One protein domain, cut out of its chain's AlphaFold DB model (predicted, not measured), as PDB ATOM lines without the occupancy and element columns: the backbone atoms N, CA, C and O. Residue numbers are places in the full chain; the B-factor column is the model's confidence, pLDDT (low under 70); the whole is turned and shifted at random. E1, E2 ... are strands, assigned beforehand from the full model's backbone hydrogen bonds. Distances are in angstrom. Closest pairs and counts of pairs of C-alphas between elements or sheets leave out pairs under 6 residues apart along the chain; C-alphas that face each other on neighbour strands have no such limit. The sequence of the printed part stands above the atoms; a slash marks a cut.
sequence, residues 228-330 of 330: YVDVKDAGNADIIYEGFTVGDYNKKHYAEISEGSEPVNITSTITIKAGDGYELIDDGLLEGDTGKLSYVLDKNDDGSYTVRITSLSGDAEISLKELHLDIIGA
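AT A GLANCE: This is residues 228 to 330 of the 330 residues of an uncharacterized protein of Butyrivibrio sp. X503 (UniProt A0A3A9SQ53). A twisted five-strand sheet, E2 E4 E8 E7 E6, makes one wall of an elongated, loosely formed sandwich, with the small pairs E1 E9 and E5 E10 over it. E5 E10 is partly face to face with the sheet at one end of the long axis, where the printed part ends; at the other end E3 and the turn after it reach out to Ser 261. The printed part has 103 residues, no named helix and ten named strands, E1 to E10 in chain order, and its class is all strand. The large sheet and E5 E10 are antiparallel, E1 E9 is parallel, and E3 pairs with no named strand. The whole is compact, with a radius of gyration of the C-alphas of 13.8 A, and spans 48 by 29 by 22 A.

IN THESE COORDINATES: In the large sheet, E2 is residues 237 to 242, E4 269 to 274, E8 305 to 312 with 19.0 A from first to last C-alpha, E7 293 to 299 with 18.8 A, and E6 287 to 289. E1, residues 228 to 232, begins at C-alpha 228 (23.246, -40.259, 34.784), and E9 is residues 316 to 319. E5 is residues 278 to 282; E10, residues 325 to 329, ends at C-alpha 329 (32.087, -11.482, 32.853). E3, residues 253 to 259, is 17.5 A long.

HOW THE PARTS SIT: E2 and E6 are the edge strands of the large sheet. E2 and E4 have N 240 and O 271 at 2.9 A; E4 and E8 have N 272 and O 305 at 2.8 A. E6 E7 E8 form a meander, each strand the antiparallel neighbour of the one before, with hairpins E6 and E7, N 295 to O 288 at 2.9 A, and E7 and E8, N 308 to O 296 at 2.8 A. The large sheet and E5 E10 form a sandwich, two sheets face to face, with best planes 19 degrees apart. E5 and E10 have N 281 and O 326 at 2.9 A. E1 and E9 have N 232 and O 318 at 2.8 A. E1 and E4 are near each other. The closest C-alphas of E1 and E3, Tyr 228 and Tyr 254, are 4.2 A apart.

THE WHOLE: The C-alphas farthest apart, those of Ser 261 and Ala 330, are 48.5 A apart. The printed part has no cut and no long link. The mean pLDDT of the printed part is 94.2; residue 330, the chain's last, is under 70.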
ATOM      1  N   TYR A 228      22.655 -41.357  35.540       95.75
ATOM      2  CA  TYR A 228      23.246 -40.259  34.784       95.75
ATOM      3  C   TYR A 228      23.382 -39.008  35.644       95.75
ATOM      4  O   TYR A 228      22.568 -38.734  36.529       95.75
ATOM      5  N   VAL A 229      24.405 -38.219  35.329       96.06
ATOM      6  CA  VAL A 229      24.572 -36.871  35.869       96.06
ATOM      7  C   VAL A 229      24.784 -35.909  34.714       96.06
ATOM      8  O   VAL A 229      25.632 -36.149  33.853       96.06
ATOM      9  N   ASP A 230      24.011 -34.827  34.688       95.38
ATOM     10  CA  ASP A 230      24.142 -33.772  33.683       95.38
ATOM     11  C   ASP A 230      24.176 -32.383  34.327       95.38
ATOM     12  O   ASP A 230      23.386 -32.081  35.224       95.38
ATOM     13  N   VAL A 231      25.083 -31.528  33.852       94.94
ATOM     14  CA  VAL A 231      25.154 -30.118  34.250       94.94
ATOM     15  C   VAL A 231      24.346 -29.275  33.273       94.94
ATOM     16  O   VAL A 231      24.738 -29.065  32.124       94.94
ATOM     17  N   LYS A 232      23.220 -28.748  33.750       92.81
ATOM     18  CA  LYS A 232      22.337 -27.869  32.987       92.81
ATOM     19  C   LYS A 232      22.712 -26.407  33.140       92.81
ATOM     20  O   LYS A 232      23.330 -25.990  34.116       92.81
ATOM     21  N   ASP A 233      22.290 -25.624  32.149       86.38
ATOM     22  CA  ASP A 233      22.411 -24.166  32.150       86.38
ATOM     23  C   ASP A 233      23.847 -23.673  32.411       86.38
ATOM     24  O   ASP A 233      24.060 -22.627  33.020       86.38
ATOM     25  N   ALA A 234      24.842 -24.409  31.903       83.88
ATOM     26  CA  ALA A 234      26.267 -24.122  32.085       83.88
ATOM     27  C   ALA A 234      26.718 -22.766  31.496       83.88
ATOM     28  O   ALA A 234      27.818 -22.299  31.778       83.88
ATOM     29  N   GLY A 235      25.878 -22.104  30.692       87.00
ATOM     30  CA  GLY A 235      26.156 -20.774  30.157       87.00
ATOM     31  C   GLY A 235      27.441 -20.746  29.328       87.00
ATOM     32  O   GLY A 235      27.553 -21.463  28.339       87.00
ATOM     33  N   ASN A 236      28.398 -19.906  29.729       92.31
ATOM     34  CA  ASN A 236      29.722 -19.809  29.105       92.31
ATOM     35  C   ASN A 236      30.767 -20.682  29.816       92.31
ATOM     36  O   ASN A 236      31.920 -20.274  29.907       92.31
ATOM     37  N   ALA A 237      30.377 -21.830  30.367       95.25
ATOM     38  CA  ALA A 237      31.301 -22.790  30.954       95.25
ATOM     39  C   ALA A 237      31.433 -24.046  30.085       95.25
ATOM     40  O   ALA A 237      30.449 -24.565  29.557       95.25
ATOM     41  N   ASP A 238      32.655 -24.556  29.998       95.88
ATOM     42  CA  ASP A 238      32.962 -25.880  29.482       95.88
ATOM     43  C   ASP A 238      32.792 -26.914  30.601       95.88
ATOM     44  O   ASP A 238      33.269 -26.718  31.726       95.88
ATOM     45  N   ILE A 239      32.131 -28.026  30.278       97.38
ATOM     46  CA  ILE A 239      31.873 -29.136  31.201       97.38
ATOM     47  C   ILE A 239      32.642 -30.366  30.729       97.38
ATOM     48  O   ILE A 239      32.491 -30.809  29.589       97.38
ATOM     49  N   ILE A 240      33.463 -30.922  31.613       97.25
ATOM     50  CA  ILE A 240      34.317 -32.074  31.336       97.25
ATOM     51  C   ILE A 240      33.932 -33.196  32.297       97.25
ATOM     52  O   ILE A 240      34.023 -33.033  33.511       97.25
ATOM     53  N   TYR A 241      33.525 -34.335  31.746       97.56
ATOM     54  CA  TYR A 241      33.144 -35.526  32.499       97.56
ATOM     55  C   TYR A 241      34.296 -36.536  32.492       97.56
ATOM     56  O   TYR A 241      34.757 -36.942  31.425       97.56
ATOM     57  N   GLU A 242      34.745 -36.969  33.669       97.88
ATOM     58  CA  GLU A 242      35.816 -37.958  33.828       97.88
ATOM     59  C   GLU A 242      35.336 -39.157  34.650       97.88
ATOM     60  O   GLU A 242      34.632 -39.009  35.646       97.88
ATOM     61  N   GLY A 243      35.706 -40.369  34.224       96.00
ATOM     62  CA  GLY A 243      35.320 -41.603  34.918       96.00
ATOM     63  C   GLY A 243      33.840 -41.983  34.783       96.00
ATOM     64  O   GLY A 243      33.362 -42.793  35.569       96.00
ATOM     65  N   PHE A 244      33.115 -41.402  33.824       96.75
ATOM     66  CA  PHE A 244      31.741 -41.783  33.488       96.75
ATOM     67  C   PHE A 244      31.716 -42.807  32.347       96.75
ATOM     68  O   PHE A 244      32.489 -42.704  31.390       96.75
ATOM     69  N   THR A 245      30.771 -43.741  32.403       94.81
ATOM     70  CA  THR A 245      30.373 -44.566  31.257       94.81
ATOM     71  C   THR A 245      29.464 -43.740  30.351       94.81
ATOM     72  O   THR A 245      28.539 -43.087  30.824       94.81
ATOM     73  N   VAL A 246      29.701 -43.742  29.039       91.69
ATOM     74  CA  VAL A 246      28.824 -43.034  28.093       91.69
ATOM     75  C   VAL A 246      27.778 -44.004  27.568       91.69
ATOM     76  O   VAL A 246      28.126 -45.006  26.949       91.69
ATOM     77  N   GLY A 247      26.499 -43.696  27.787       85.81
ATOM     78  CA  GLY A 247      25.398 -44.531  27.313       85.81
ATOM     79  C   GLY A 247      25.392 -44.619  25.788       85.81
ATOM     80  O   GLY A 247      25.327 -43.599  25.096       85.81
ATOM     81  N   ASP A 248      25.427 -45.831  25.234       79.44
ATOM     82  CA  ASP A 248      25.532 -46.016  23.785       79.44
ATOM     83  C   ASP A 248      24.327 -45.471  23.014       79.44
ATOM     84  O   ASP A 248      24.488 -44.983  21.890       79.44
ATOM     85  N   TYR A 249      23.148 -45.493  23.634       79.62
ATOM     86  CA  TYR A 249      21.901 -45.031  23.035       79.62
ATOM     87  C   TYR A 249      21.707 -43.510  23.131       79.62
ATOM     88  O   TYR A 249      21.547 -42.839  22.112       79.62
ATOM     89  N   ASN A 250      21.733 -42.952  24.343       84.38
ATOM     90  CA  ASN A 250      21.374 -41.550  24.595       84.38
ATOM     91  C   ASN A 250      22.578 -40.605  24.731       84.38
ATOM     92  O   ASN A 250      22.384 -39.395  24.832       84.38
ATOM     93  N   LYS A 251      23.805 -41.145  24.726       88.81
ATOM     94  CA  LYS A 251      25.069 -40.407  24.881       88.81
ATOM     95  C   LYS A 251      25.184 -39.611  26.186       88.81
ATOM     96  O   LYS A 251      25.994 -38.690  26.258       88.81
ATOM     97  N   LYS A 252      24.407 -39.966  27.216       93.06
ATOM     98  CA  LYS A 252      24.532 -39.391  28.562       93.06
ATOM     99  C   LYS A 252      25.736 -39.975  29.306       93.06
ATOM    100  O   LYS A 252      26.198 -41.069  28.978       93.06
ATOM    101  N   HIS A 253      26.215 -39.243  30.309       95.69
ATOM    102  CA  HIS A 253      27.308 -39.652  31.189       95.69
ATOM    103  C   HIS A 253      26.744 -40.316  32.445       95.69
ATOM    104  O   HIS A 253      25.994 -39.693  33.192       95.69
ATOM    105  N   TYR A 254      27.122 -41.570  32.668       96.69
ATOM    106  CA  TYR A 254      26.624 -42.435  33.730       96.69
ATOM    107  C   TYR A 254      27.715 -42.768  34.744       96.69
ATOM    108  O   TYR A 254      28.801 -43.219  34.373       96.69
ATOM    109  N   ALA A 255      27.429 -42.524  36.018       97.06
ATOM    110  CA  ALA A 255      28.276 -42.931  37.130       97.06
ATOM    111  C   ALA A 255      27.828 -44.313  37.622       97.06
ATOM    112  O   ALA A 255      26.632 -44.553  37.778       97.06
ATOM    113  N   GLU A 256      28.783 -45.217  37.846       96.75
ATOM    114  CA  GLU A 256      28.519 -46.531  38.447       96.75
ATOM    115  C   GLU A 256      28.210 -46.345  39.936       96.75
ATOM    116  O   GLU A 256      28.974 -45.681  40.645       96.75
ATOM    117  N   ILE A 257      27.089 -46.901  40.401       95.94
ATOM    118  CA  ILE A 257      26.640 -46.763  41.794       95.94
ATOM    119  C   ILE A 257      26.583 -48.088  42.557       95.94
ATOM    120  O   ILE A 257      26.706 -48.085  43.784       95.94
ATOM    121  N   SER A 258      26.487 -49.226  41.863       94.31
ATOM    122  CA  SER A 258      26.629 -50.550  42.479       94.31
ATOM    123  C   SER A 258      27.200 -51.592  41.521       94.31
ATOM    124  O   SER A 258      27.016 -51.508  40.304       94.31
ATOM    125  N   GLU A 259      27.838 -52.606  42.107       94.00
ATOM    126  CA  GLU A 259      28.278 -53.832  41.443       94.00
ATOM    127  C   GLU A 259      27.619 -55.027  42.158       94.00
ATOM    128  O   GLU A 259      27.797 -55.252  43.360       94.00
ATOM    129  N   GLY A 260      26.782 -55.768  41.438       91.31
ATOM    130  CA  GLY A 260      25.870 -56.750  42.002       91.31
ATOM    131  C   GLY A 260      24.874 -56.087  42.953       91.31
ATOM    132  O   GLY A 260      24.128 -55.187  42.578       91.31
ATOM    133  N   SER A 261      24.869 -56.539  44.205       86.88
ATOM    134  CA  SER A 261      24.009 -55.995  45.267       86.88
ATOM    135  C   SER A 261      24.739 -55.030  46.209       86.88
ATOM    136  O   SER A 261      24.151 -54.591  47.195       86.88
ATOM    137  N   GLU A 262      26.008 -54.717  45.941       91.69
ATOM    138  CA  GLU A 262      26.843 -53.903  46.825       91.69
ATOM    139  C   GLU A 262      27.063 -52.500  46.231       91.69
ATOM    140  O   GLU A 262      27.464 -52.379  45.069       91.69
ATOM    141  N   PRO A 263      26.841 -51.420  47.005       92.00
ATOM    142  CA  PRO A 263      27.185 -50.069  46.576       92.00
ATOM    143  C   PRO A 263      28.687 -49.920  46.312       92.00
ATOM    144  O   PRO A 263      29.512 -50.445  47.069       92.00
ATOM    145  N   VAL A 264      29.053 -49.138  45.296       94.06
ATOM    146  CA  VAL A 264      30.456 -48.813  44.993       94.06
ATOM    147  C   VAL A 264      30.788 -47.364  45.340       94.06
ATOM    148  O   VAL A 264      29.921 -46.496  45.431       94.06
ATOM    149  N   ASN A 265      32.078 -47.085  45.541       93.88
ATOM    150  CA  ASN A 265      32.540 -45.707  45.674       93.88
ATOM    151  C   ASN A 265      32.470 -45.018  44.308       93.88
ATOM    152  O   ASN A 265      33.139 -45.451  43.371       93.88
ATOM    153  N   ILE A 266      31.728 -43.915  44.222       95.81
ATOM    154  CA  ILE A 266      31.629 -43.131  42.990       95.81
ATOM    155  C   ILE A 266      32.969 -42.433  42.738       95.81
ATOM    156  O   ILE A 266      33.398 -41.573  43.507       95.81
ATOM    157  N   THR A 267      33.652 -42.816  41.659       95.56
ATOM    158  CA  THR A 267      34.942 -42.224  41.258       95.56
ATOM    159  C   THR A 267      34.814 -41.178  40.157       95.56
ATOM    160  O   THR A 267      35.809 -40.559  39.792       95.56
ATOM    161  N   SER A 268      33.619 -41.018  39.592       97.12
ATOM    162  CA  SER A 268      33.350 -40.091  38.496       97.12
ATOM    163  C   SER A 268      33.356 -38.638  38.986       97.12
ATOM    164  O   SER A 268      32.849 -38.329  40.068       97.12
ATOM    165  N   THR A 269      33.921 -37.732  38.188       97.81
ATOM    166  CA  THR A 269      34.068 -36.309  38.533       97.81
ATOM    167  C   THR A 269      33.703 -35.406  37.366       97.81
ATOM    168  O   THR A 269      33.935 -35.748  36.205       97.81
ATOM    169  N   ILE A 270      33.169 -34.226  37.679       98.38
ATOM    170  CA  ILE A 270      32.790 -33.224  36.679       98.38
ATOM    171  C   ILE A 270      33.644 -31.982  36.893       98.38
ATOM    172  O   ILE A 270      33.584 -31.374  37.956       98.38
ATOM    173  N   THR A 271      34.424 -31.582  35.895       98.19
ATOM    174  CA  THR A 271      35.168 -30.320  35.931       98.19
ATOM    175  C   THR A 271      34.410 -29.249  35.160       98.19
ATOM    176  O   THR A 271      34.038 -29.451  34.004       98.19
ATOM    177  N   ILE A 272      34.204 -28.104  35.802       98.00
ATOM    178  CA  ILE A 272      33.501 -26.940  35.267       98.00
ATOM    179  C   ILE A 272      34.517 -25.819  35.109       98.00
ATOM    180  O   ILE A 272      35.169 -25.414  36.076       98.00
ATOM    181  N   LYS A 273      34.653 -25.308  33.890       97.19
ATOM    182  CA  LYS A 273      35.630 -24.272  33.554       97.19
ATOM    183  C   LYS A 273      34.952 -23.105  32.856       97.19
ATOM    184  O   LYS A 273      34.284 -23.310  31.853       97.19
ATOM    185  N   ALA A 274      35.143 -21.883  33.350       96.50
ATOM    186  CA  ALA A 274      34.692 -20.697  32.627       96.50
ATOM    187  C   ALA A 274      35.399 -20.586  31.269       96.50
ATOM    188  O   ALA A 274      36.609 -20.797  31.161       96.50
ATOM    189  N   GLY A 275      34.635 -20.222  30.246       94.56
ATOM    190  CA  GLY A 275      35.146 -19.874  28.931       94.56
ATOM    191  C   GLY A 275      35.850 -18.517  28.925       94.56
ATOM    192  O   GLY A 275      35.819 -17.751  29.889       94.56
ATOM    193  N   ASP A 276      36.476 -18.205  27.793       93.69
ATOM    194  CA  ASP A 276      37.279 -16.994  27.633       93.69
ATOM    195  C   ASP A 276      36.494 -15.710  27.962       93.69
ATOM    196  O   ASP A 276      35.428 -15.445  27.402       93.69
ATOM    197  N   GLY A 277      37.061 -14.872  28.838       94.06
ATOM    198  CA  GLY A 277      36.453 -13.607  29.268       94.06
ATOM    199  C   GLY A 277      35.440 -13.735  30.411       94.06
ATOM    200  O   GLY A 277      34.785 -12.746  30.741       94.06
ATOM    201  N   TYR A 278      35.323 -14.917  31.017       96.38
ATOM    202  CA  TYR A 278      34.463 -15.180  32.167       96.38
ATOM    203  C   TYR A 278      35.256 -15.776  33.337       96.38
ATOM    204  O   TYR A 278      36.341 -16.328  33.158       96.38
ATOM    205  N   GLU A 279      34.693 -15.681  34.539       95.25
ATOM    206  CA  GLU A 279      35.217 -16.286  35.766       95.25
ATOM    207  C   GLU A 279      34.089 -17.016  36.508       95.25
ATOM    208  O   GLU A 279      32.949 -16.542  36.534       95.25
ATOM    209  N   LEU A 280      34.410 -18.169  37.105       95.19
ATOM    210  CA  LEU A 280      33.534 -18.856  38.054       95.19
ATOM    211  C   LEU A 280      33.784 -18.315  39.459       95.19
ATOM    212  O   LEU A 280      34.924 -18.273  39.929       95.19
ATOM    213  N   ILE A 281      32.707 -17.954  40.144       94.31
ATOM    214  CA  ILE A 281      32.734 -17.552  41.547       94.31
ATOM    215  C   ILE A 281      31.874 -18.500  42.376       94.31
ATOM    216  O   ILE A 281      30.879 -19.024  41.882       94.31
ATOM    217  N   ASP A 282      32.253 -18.688  43.636       94.50
ATOM    218  CA  ASP A 282      31.486 -19.429  44.636       94.50
ATOM    219  C   ASP A 282      31.011 -18.500  45.764       94.50
ATOM    220  O   ASP A 282      31.551 -17.405  45.961       94.50
ATOM    221  N   ASP A 283      29.992 -18.926  46.509       94.94
ATOM    222  CA  ASP A 283      29.483 -18.203  47.685       94.94
ATOM    223  C   ASP A 283      30.139 -18.635  49.016       94.94
ATOM    224  O   ASP A 283      29.722 -18.192  50.094       94.94
ATOM    225  N   GLY A 284      31.192 -19.456  48.949       92.44
ATOM    226  CA  GLY A 284      31.886 -20.058  50.085       92.44
ATOM    227  C   GLY A 284      31.362 -21.436  50.501       92.44
ATOM    228  O   GLY A 284      31.976 -22.057  51.375       92.44
ATOM    229  N   LEU A 285      30.264 -21.929  49.914       95.00
ATOM    230  CA  LEU A 285      29.781 -23.289  50.148       95.00
ATOM    231  C   LEU A 285      30.416 -24.269  49.150       95.00
ATOM    232  O   LEU A 285      30.180 -24.200  47.949       95.00
ATOM    233  N   LEU A 286      31.238 -25.189  49.664       94.75
ATOM    234  CA  LEU A 286      32.013 -26.147  48.860       94.75
ATOM    235  C   LEU A 286      31.504 -27.589  48.972       94.75
ATOM    236  O   LEU A 286      32.172 -28.516  48.538       94.75
ATOM    237  N   GLU A 287      30.342 -27.799  49.574       96.62
ATOM    238  CA  GLU A 287      29.679 -29.098  49.638       96.62
ATOM    239  C   GLU A 287      28.168 -28.888  49.669       96.62
ATOM    240  O   GLU A 287      27.686 -27.872  50.175       96.62
ATOM    241  N   GLY A 288      27.415 -29.837  49.126       95.69
ATOM    242  CA  GLY A 288      25.971 -29.688  49.019       95.69
ATOM    243  C   GLY A 288      25.245 -30.986  48.714       95.69
ATOM    244  O   GLY A 288      25.851 -32.023  48.446       95.69
ATOM    245  N   ASP A 289      23.920 -30.904  48.776       95.62
ATOM    246  CA  ASP A 289      23.001 -32.008  48.519       95.62
ATOM    247  C   ASP A 289      21.763 -31.481  47.779       95.62
ATOM    248  O   ASP A 289      21.105 -30.543  48.238       95.62
ATOM    249  N   THR A 290      21.463 -32.068  46.620       91.69
ATOM    250  CA  THR A 290      20.322 -31.702  45.761       91.69
ATOM    251  C   THR A 290      19.145 -32.679  45.881       91.69
ATOM    252  O   THR A 290      18.213 -32.658  45.078       91.69
ATOM    253  N   GLY A 291      19.172 -33.569  46.873       91.38
ATOM    254  CA  GLY A 291      18.222 -34.656  47.102       91.38
ATOM    255  C   GLY A 291      18.600 -35.952  46.385       91.38
ATOM    256  O   GLY A 291      18.437 -37.030  46.957       91.38
ATOM    257  N   LYS A 292      19.116 -35.857  45.152       93.94
ATOM    258  CA  LYS A 292      19.603 -37.014  44.378       93.94
ATOM    259  C   LYS A 292      21.121 -37.133  44.347       93.94
ATOM    260  O   LYS A 292      21.636 -38.237  44.207       93.94
ATOM    261  N   LEU A 293      21.825 -36.012  44.462       96.44
ATOM    262  CA  LEU A 293      23.274 -35.939  44.353       96.44
ATOM    263  C   LEU A 293      23.828 -35.159  45.544       96.44
ATOM    264  O   LEU A 293      23.437 -34.016  45.780       96.44
ATOM    265  N   SER A 294      24.768 -35.772  46.258       97.06
ATOM    266  CA  SER A 294      25.596 -35.094  47.255       97.06
ATOM    267  C   SER A 294      27.006 -34.927  46.690       97.06
ATOM    268  O   SER A 294      27.520 -35.830  46.019       97.06
ATOM    269  N   TYR A 295      27.631 -33.777  46.932       97.88
ATOM    270  CA  TYR A 295      28.907 -33.428  46.309       97.88
ATOM    271  C   TYR A 295      29.822 -32.590  47.197       97.88
ATOM    272  O   TYR A 295      29.387 -31.942  48.148       97.88
ATOM    273  N   VAL A 296      31.094 -32.564  46.801       97.88
ATOM    274  CA  VAL A 296      32.123 -31.628  47.265       97.88
ATOM    275  C   VAL A 296      32.730 -30.917  46.054       97.88
ATOM    276  O   VAL A 296      32.887 -31.519  44.990       97.88
ATOM    277  N   LEU A 297      33.070 -29.640  46.209       97.69
ATOM    278  CA  LEU A 297      33.722 -28.800  45.213       97.69
ATOM    279  C   LEU A 297      35.176 -28.557  45.588       97.69
ATOM    280  O   LEU A 297      35.476 -27.971  46.629       97.69
ATOM    281  N   ASP A 298      36.071 -28.920  44.680       96.88
ATOM    282  CA  ASP A 298      37.472 -28.529  44.752       96.88
ATOM    283  C   ASP A 298      37.735 -27.382  43.775       96.88
ATOM    284  O   ASP A 298      37.542 -27.525  42.566       96.88
ATOM    285  N   LYS A 299      38.199 -26.242  44.296       96.25
ATOM    286  CA  LYS A 299      38.664 -25.125  43.468       96.25
ATOM    287  C   LYS A 299      40.094 -25.384  42.998       96.25
ATOM    288  O   LYS A 299      40.995 -25.563  43.818       96.25
ATOM    289  N   ASN A 300      40.299 -25.358  41.689       96.75
ATOM    290  CA  ASN A 300      41.597 -25.563  41.060       96.75
ATOM    291  C   ASN A 300      42.369 -24.244  40.910       96.75
ATOM    292  O   ASN A 300      41.788 -23.158  40.847       96.75
ATOM    293  N   ASP A 301      43.694 -24.343  40.777       95.38
ATOM    294  CA  ASP A 301      44.583 -23.184  40.599       95.38
ATOM    295  C   ASP A 301      44.274 -22.371  39.327       95.38
ATOM    296  O   ASP A 301      44.584 -21.181  39.263       95.38
ATOM    297  N   ASP A 302      43.669 -22.995  38.309       93.38
ATOM    298  CA  ASP A 302      43.278 -22.338  37.056       93.38
ATOM    299  C   ASP A 302      41.889 -21.675  37.110       93.38
ATOM    300  O   ASP A 302      41.415 -21.168  36.093       93.38
ATOM    301  N   GLY A 303      41.241 -21.672  38.280       93.88
ATOM    302  CA  GLY A 303      39.915 -21.090  38.495       93.88
ATOM    303  C   GLY A 303      38.744 -22.000  38.115       93.88
ATOM    304  O   GLY A 303      37.596 -21.597  38.296       93.88
ATOM    305  N   SER A 304      38.998 -23.215  37.614       97.19
ATOM    306  CA  SER A 304      37.955 -24.233  37.432       97.19
ATOM    307  C   SER A 304      37.539 -24.873  38.761       97.19
ATOM    308  O   SER A 304      38.262 -24.803  39.758       97.19
ATOM    309  N   TYR A 305      36.375 -25.522  38.766       98.00
ATOM    310  CA  TYR A 305      35.862 -26.272  39.913       98.00
ATOM    311  C   TYR A 305      35.661 -27.732  39.527       98.00
ATOM    312  O   TYR A 305      35.096 -28.027  38.476       98.00
ATOM    313  N   THR A 306      36.116 -28.650  40.375       98.06
ATOM    314  CA  THR A 306      35.857 -30.088  40.232       98.06
ATOM    315  C   THR A 306      34.774 -30.508  41.211       98.06
ATOM    316  O   THR A 306      34.958 -30.422  42.422       98.06
ATOM    317  N   VAL A 307      33.657 -30.986  40.678       98.06
ATOM    318  CA  VAL A 307      32.574 -31.614  41.427       98.06
ATOM    319  C   VAL A 307      32.942 -33.075  41.661       98.06
ATOM    320  O   VAL A 307      33.030 -33.870  40.718       98.06
ATOM    321  N   ARG A 308      33.155 -33.433  42.926       97.56
ATOM    322  CA  ARG A 308      33.293 -34.819  43.377       97.56
ATOM    323  C   ARG A 308      31.960 -35.301  43.912       97.56
ATOM    324  O   ARG A 308      31.457 -34.753  44.890       97.56
ATOM    325  N   ILE A 309      31.406 -36.328  43.281       97.50
ATOM    326  CA  ILE A 309      30.142 -36.927  43.698       97.50
ATOM    327  C   ILE A 309      30.424 -37.844  44.886       97.50
ATOM    328  O   ILE A 309      31.192 -38.797  44.773       97.50
ATOM    329  N   THR A 310      29.819 -37.553  46.032       95.56
ATOM    330  CA  THR A 310      29.968 -38.373  47.244       95.56
ATOM    331  C   THR A 310      28.815 -39.351  47.428       95.56
ATOM    332  O   THR A 310      28.968 -40.343  48.133       95.56
ATOM    333  N   SER A 311      27.660 -39.069  46.821       95.44
ATOM    334  CA  SER A 311      26.484 -39.941  46.812       95.44
ATOM    335  C   SER A 311      25.606 -39.621  45.605       95.44
ATOM    336  O   SER A 311      25.483 -38.454  45.229       95.44
ATOM    337  N   LEU A 312      24.983 -40.648  45.026       95.69
ATOM    338  CA  LEU A 312      24.039 -40.537  43.918       95.69
ATOM    339  C   LEU A 312      22.943 -41.594  44.090       95.69
ATOM    340  O   LEU A 312      23.234 -42.786  44.070       95.69
ATOM    341  N   SER A 313      21.705 -41.156  44.305       93.06
ATOM    342  CA  SER A 313      20.551 -42.029  44.586       93.06
ATOM    343  C   SER A 313      19.540 -42.105  43.441       93.06
ATOM    344  O   SER A 313      18.499 -42.740  43.580       93.06
ATOM    345  N   GLY A 314      19.818 -41.412  42.340       94.44
ATOM    346  CA  GLY A 314      18.987 -41.382  41.150       94.44
ATOM    347  C   GLY A 314      19.603 -40.495  40.079       94.44
ATOM    348  O   GLY A 314      20.568 -39.770  40.325       94.44
ATOM    349  N   ASP A 315      18.984 -40.506  38.908       95.12
ATOM    350  CA  ASP A 315      19.340 -39.641  37.789       95.12
ATOM    351  C   ASP A 315      19.283 -38.154  38.176       95.12
ATOM    352  O   ASP A 315      18.230 -37.653  38.595       95.12
ATOM    353  N   ALA A 316      20.407 -37.447  38.024       95.56
ATOM    354  CA  ALA A 316      20.589 -36.089  38.524       95.56
ATOM    355  C   ALA A 316      20.874 -35.084  37.401       95.56
ATOM    356  O   ALA A 316      21.775 -35.246  36.582       95.56
ATOM    357  N   GLU A 317      20.133 -33.983  37.421       95.44
ATOM    358  CA  GLU A 317      20.386 -32.813  36.590       95.44
ATOM    359  C   GLU A 317      20.663 -31.644  37.530       95.44
ATOM    360  O   GLU A 317      19.835 -31.343  38.388       95.44
ATOM    361  N   ILE A 318      21.836 -31.029  37.404       95.12
ATOM    362  CA  ILE A 318      22.324 -30.008  38.334       95.12
ATOM    363  C   ILE A 318      22.680 -28.727  37.588       95.12
ATOM    364  O   ILE A 318      23.299 -28.752  36.530       95.12
ATOM    365  N   SER A 319      22.301 -27.584  38.136       95.19
ATOM    366  CA  SER A 319      22.696 -26.267  37.638       95.19
ATOM    367  C   SER A 319      23.918 -25.736  38.387       95.19
ATOM    368  O   SER A 319      24.175 -26.115  39.531       95.19
ATOM    369  N   LEU A 320      24.636 -24.775  37.792       94.94
ATOM    370  CA  LEU A 320      25.734 -24.079  38.484       94.94
ATOM    371  C   LEU A 320      25.278 -23.475  39.818       94.94
ATOM    372  O   LEU A 320      25.978 -23.566  40.819       94.94
ATOM    373  N   LYS A 321      24.057 -22.940  39.863       94.00
ATOM    374  CA  LYS A 321      23.500 -22.340  41.074       94.00
ATOM    375  C   LYS A 321      23.263 -23.361  42.190       94.00
ATOM    376  O   LYS A 321      23.459 -23.030  43.355       94.00
ATOM    377  N   GLU A 322      22.831 -24.574  41.857       94.94
ATOM    378  CA  GLU A 322      22.691 -25.673  42.832       94.94
ATOM    379  C   GLU A 322      24.046 -26.186  43.320       94.94
ATOM    380  O   GLU A 322      24.132 -26.748  44.409       94.94
ATOM    381  N   LEU A 323      25.099 -25.936  42.538       95.31
ATOM    382  CA  LEU A 323      26.495 -26.097  42.926       95.31
ATOM    383  C   LEU A 323      27.064 -24.872  43.654       95.31
ATOM    384  O   LEU A 323      28.263 -24.817  43.868       95.31
ATOM    385  N   HIS A 324      26.259 -23.865  44.010       95.25
ATOM    386  CA  HIS A 324      26.758 -22.627  44.625       95.25
ATOM    387  C   HIS A 324      27.805 -21.878  43.781       95.25
ATOM    388  O   HIS A 324      28.609 -21.107  44.305       95.25
ATOM    389  N   LEU A 325      27.759 -22.076  42.462       95.31
ATOM    390  CA  LEU A 325      28.598 -21.407  41.480       95.31
ATOM    391  C   LEU A 325      27.789 -20.376  40.688       95.31
ATOM    392  O   LEU A 325      26.620 -20.586  40.350       95.31
ATOM    393  N   ASP A 326      28.444 -19.275  40.335       94.69
ATOM    394  CA  ASP A 326      27.952 -18.293  39.371       94.69
ATOM    395  C   ASP A 326      29.049 -17.966  38.354       94.69
ATOM    396  O   ASP A 326      30.241 -18.143  38.622       94.69
ATOM    397  N   ILE A 327      28.644 -17.493  37.177       94.44
ATOM    398  CA  ILE A 327      29.559 -17.095  36.110       94.44
ATOM    399  C   ILE A 327      29.427 -15.600  35.837       94.44
ATOM    400  O   ILE A 327      28.362 -15.091  35.481       94.44
ATOM    401  N   ILE A 328      30.537 -14.884  35.976       92.94
ATOM    402  CA  ILE A 328      30.593 -13.436  35.767       92.94
ATOM    403  C   ILE A 328      31.514 -13.099  34.598       92.94
ATOM    404  O   ILE A 328      32.492 -13.796  34.340       92.94
ATOM    405  N   GLY A 329      31.182 -12.039  33.859       89.19
ATOM    406  CA  GLY A 329      32.087 -11.482  32.853       89.19
ATOM    407  C   GLY A 329      33.235 -10.743  33.539       89.19
ATOM    408  O   GLY A 329      32.976  -9.952  34.451       89.19
ATOM    409  N   ALA A 330      34.464 -11.022  33.103       69.31
ATOM    410  CA  ALA A 330      35.681 -10.385  33.603       69.31
ATOM    411  C   ALA A 330      35.810  -8.911  33.172       69.31
ATOM    412  O   ALA A 330      35.331  -8.551  32.069       69.31
TER     413      ALA A 330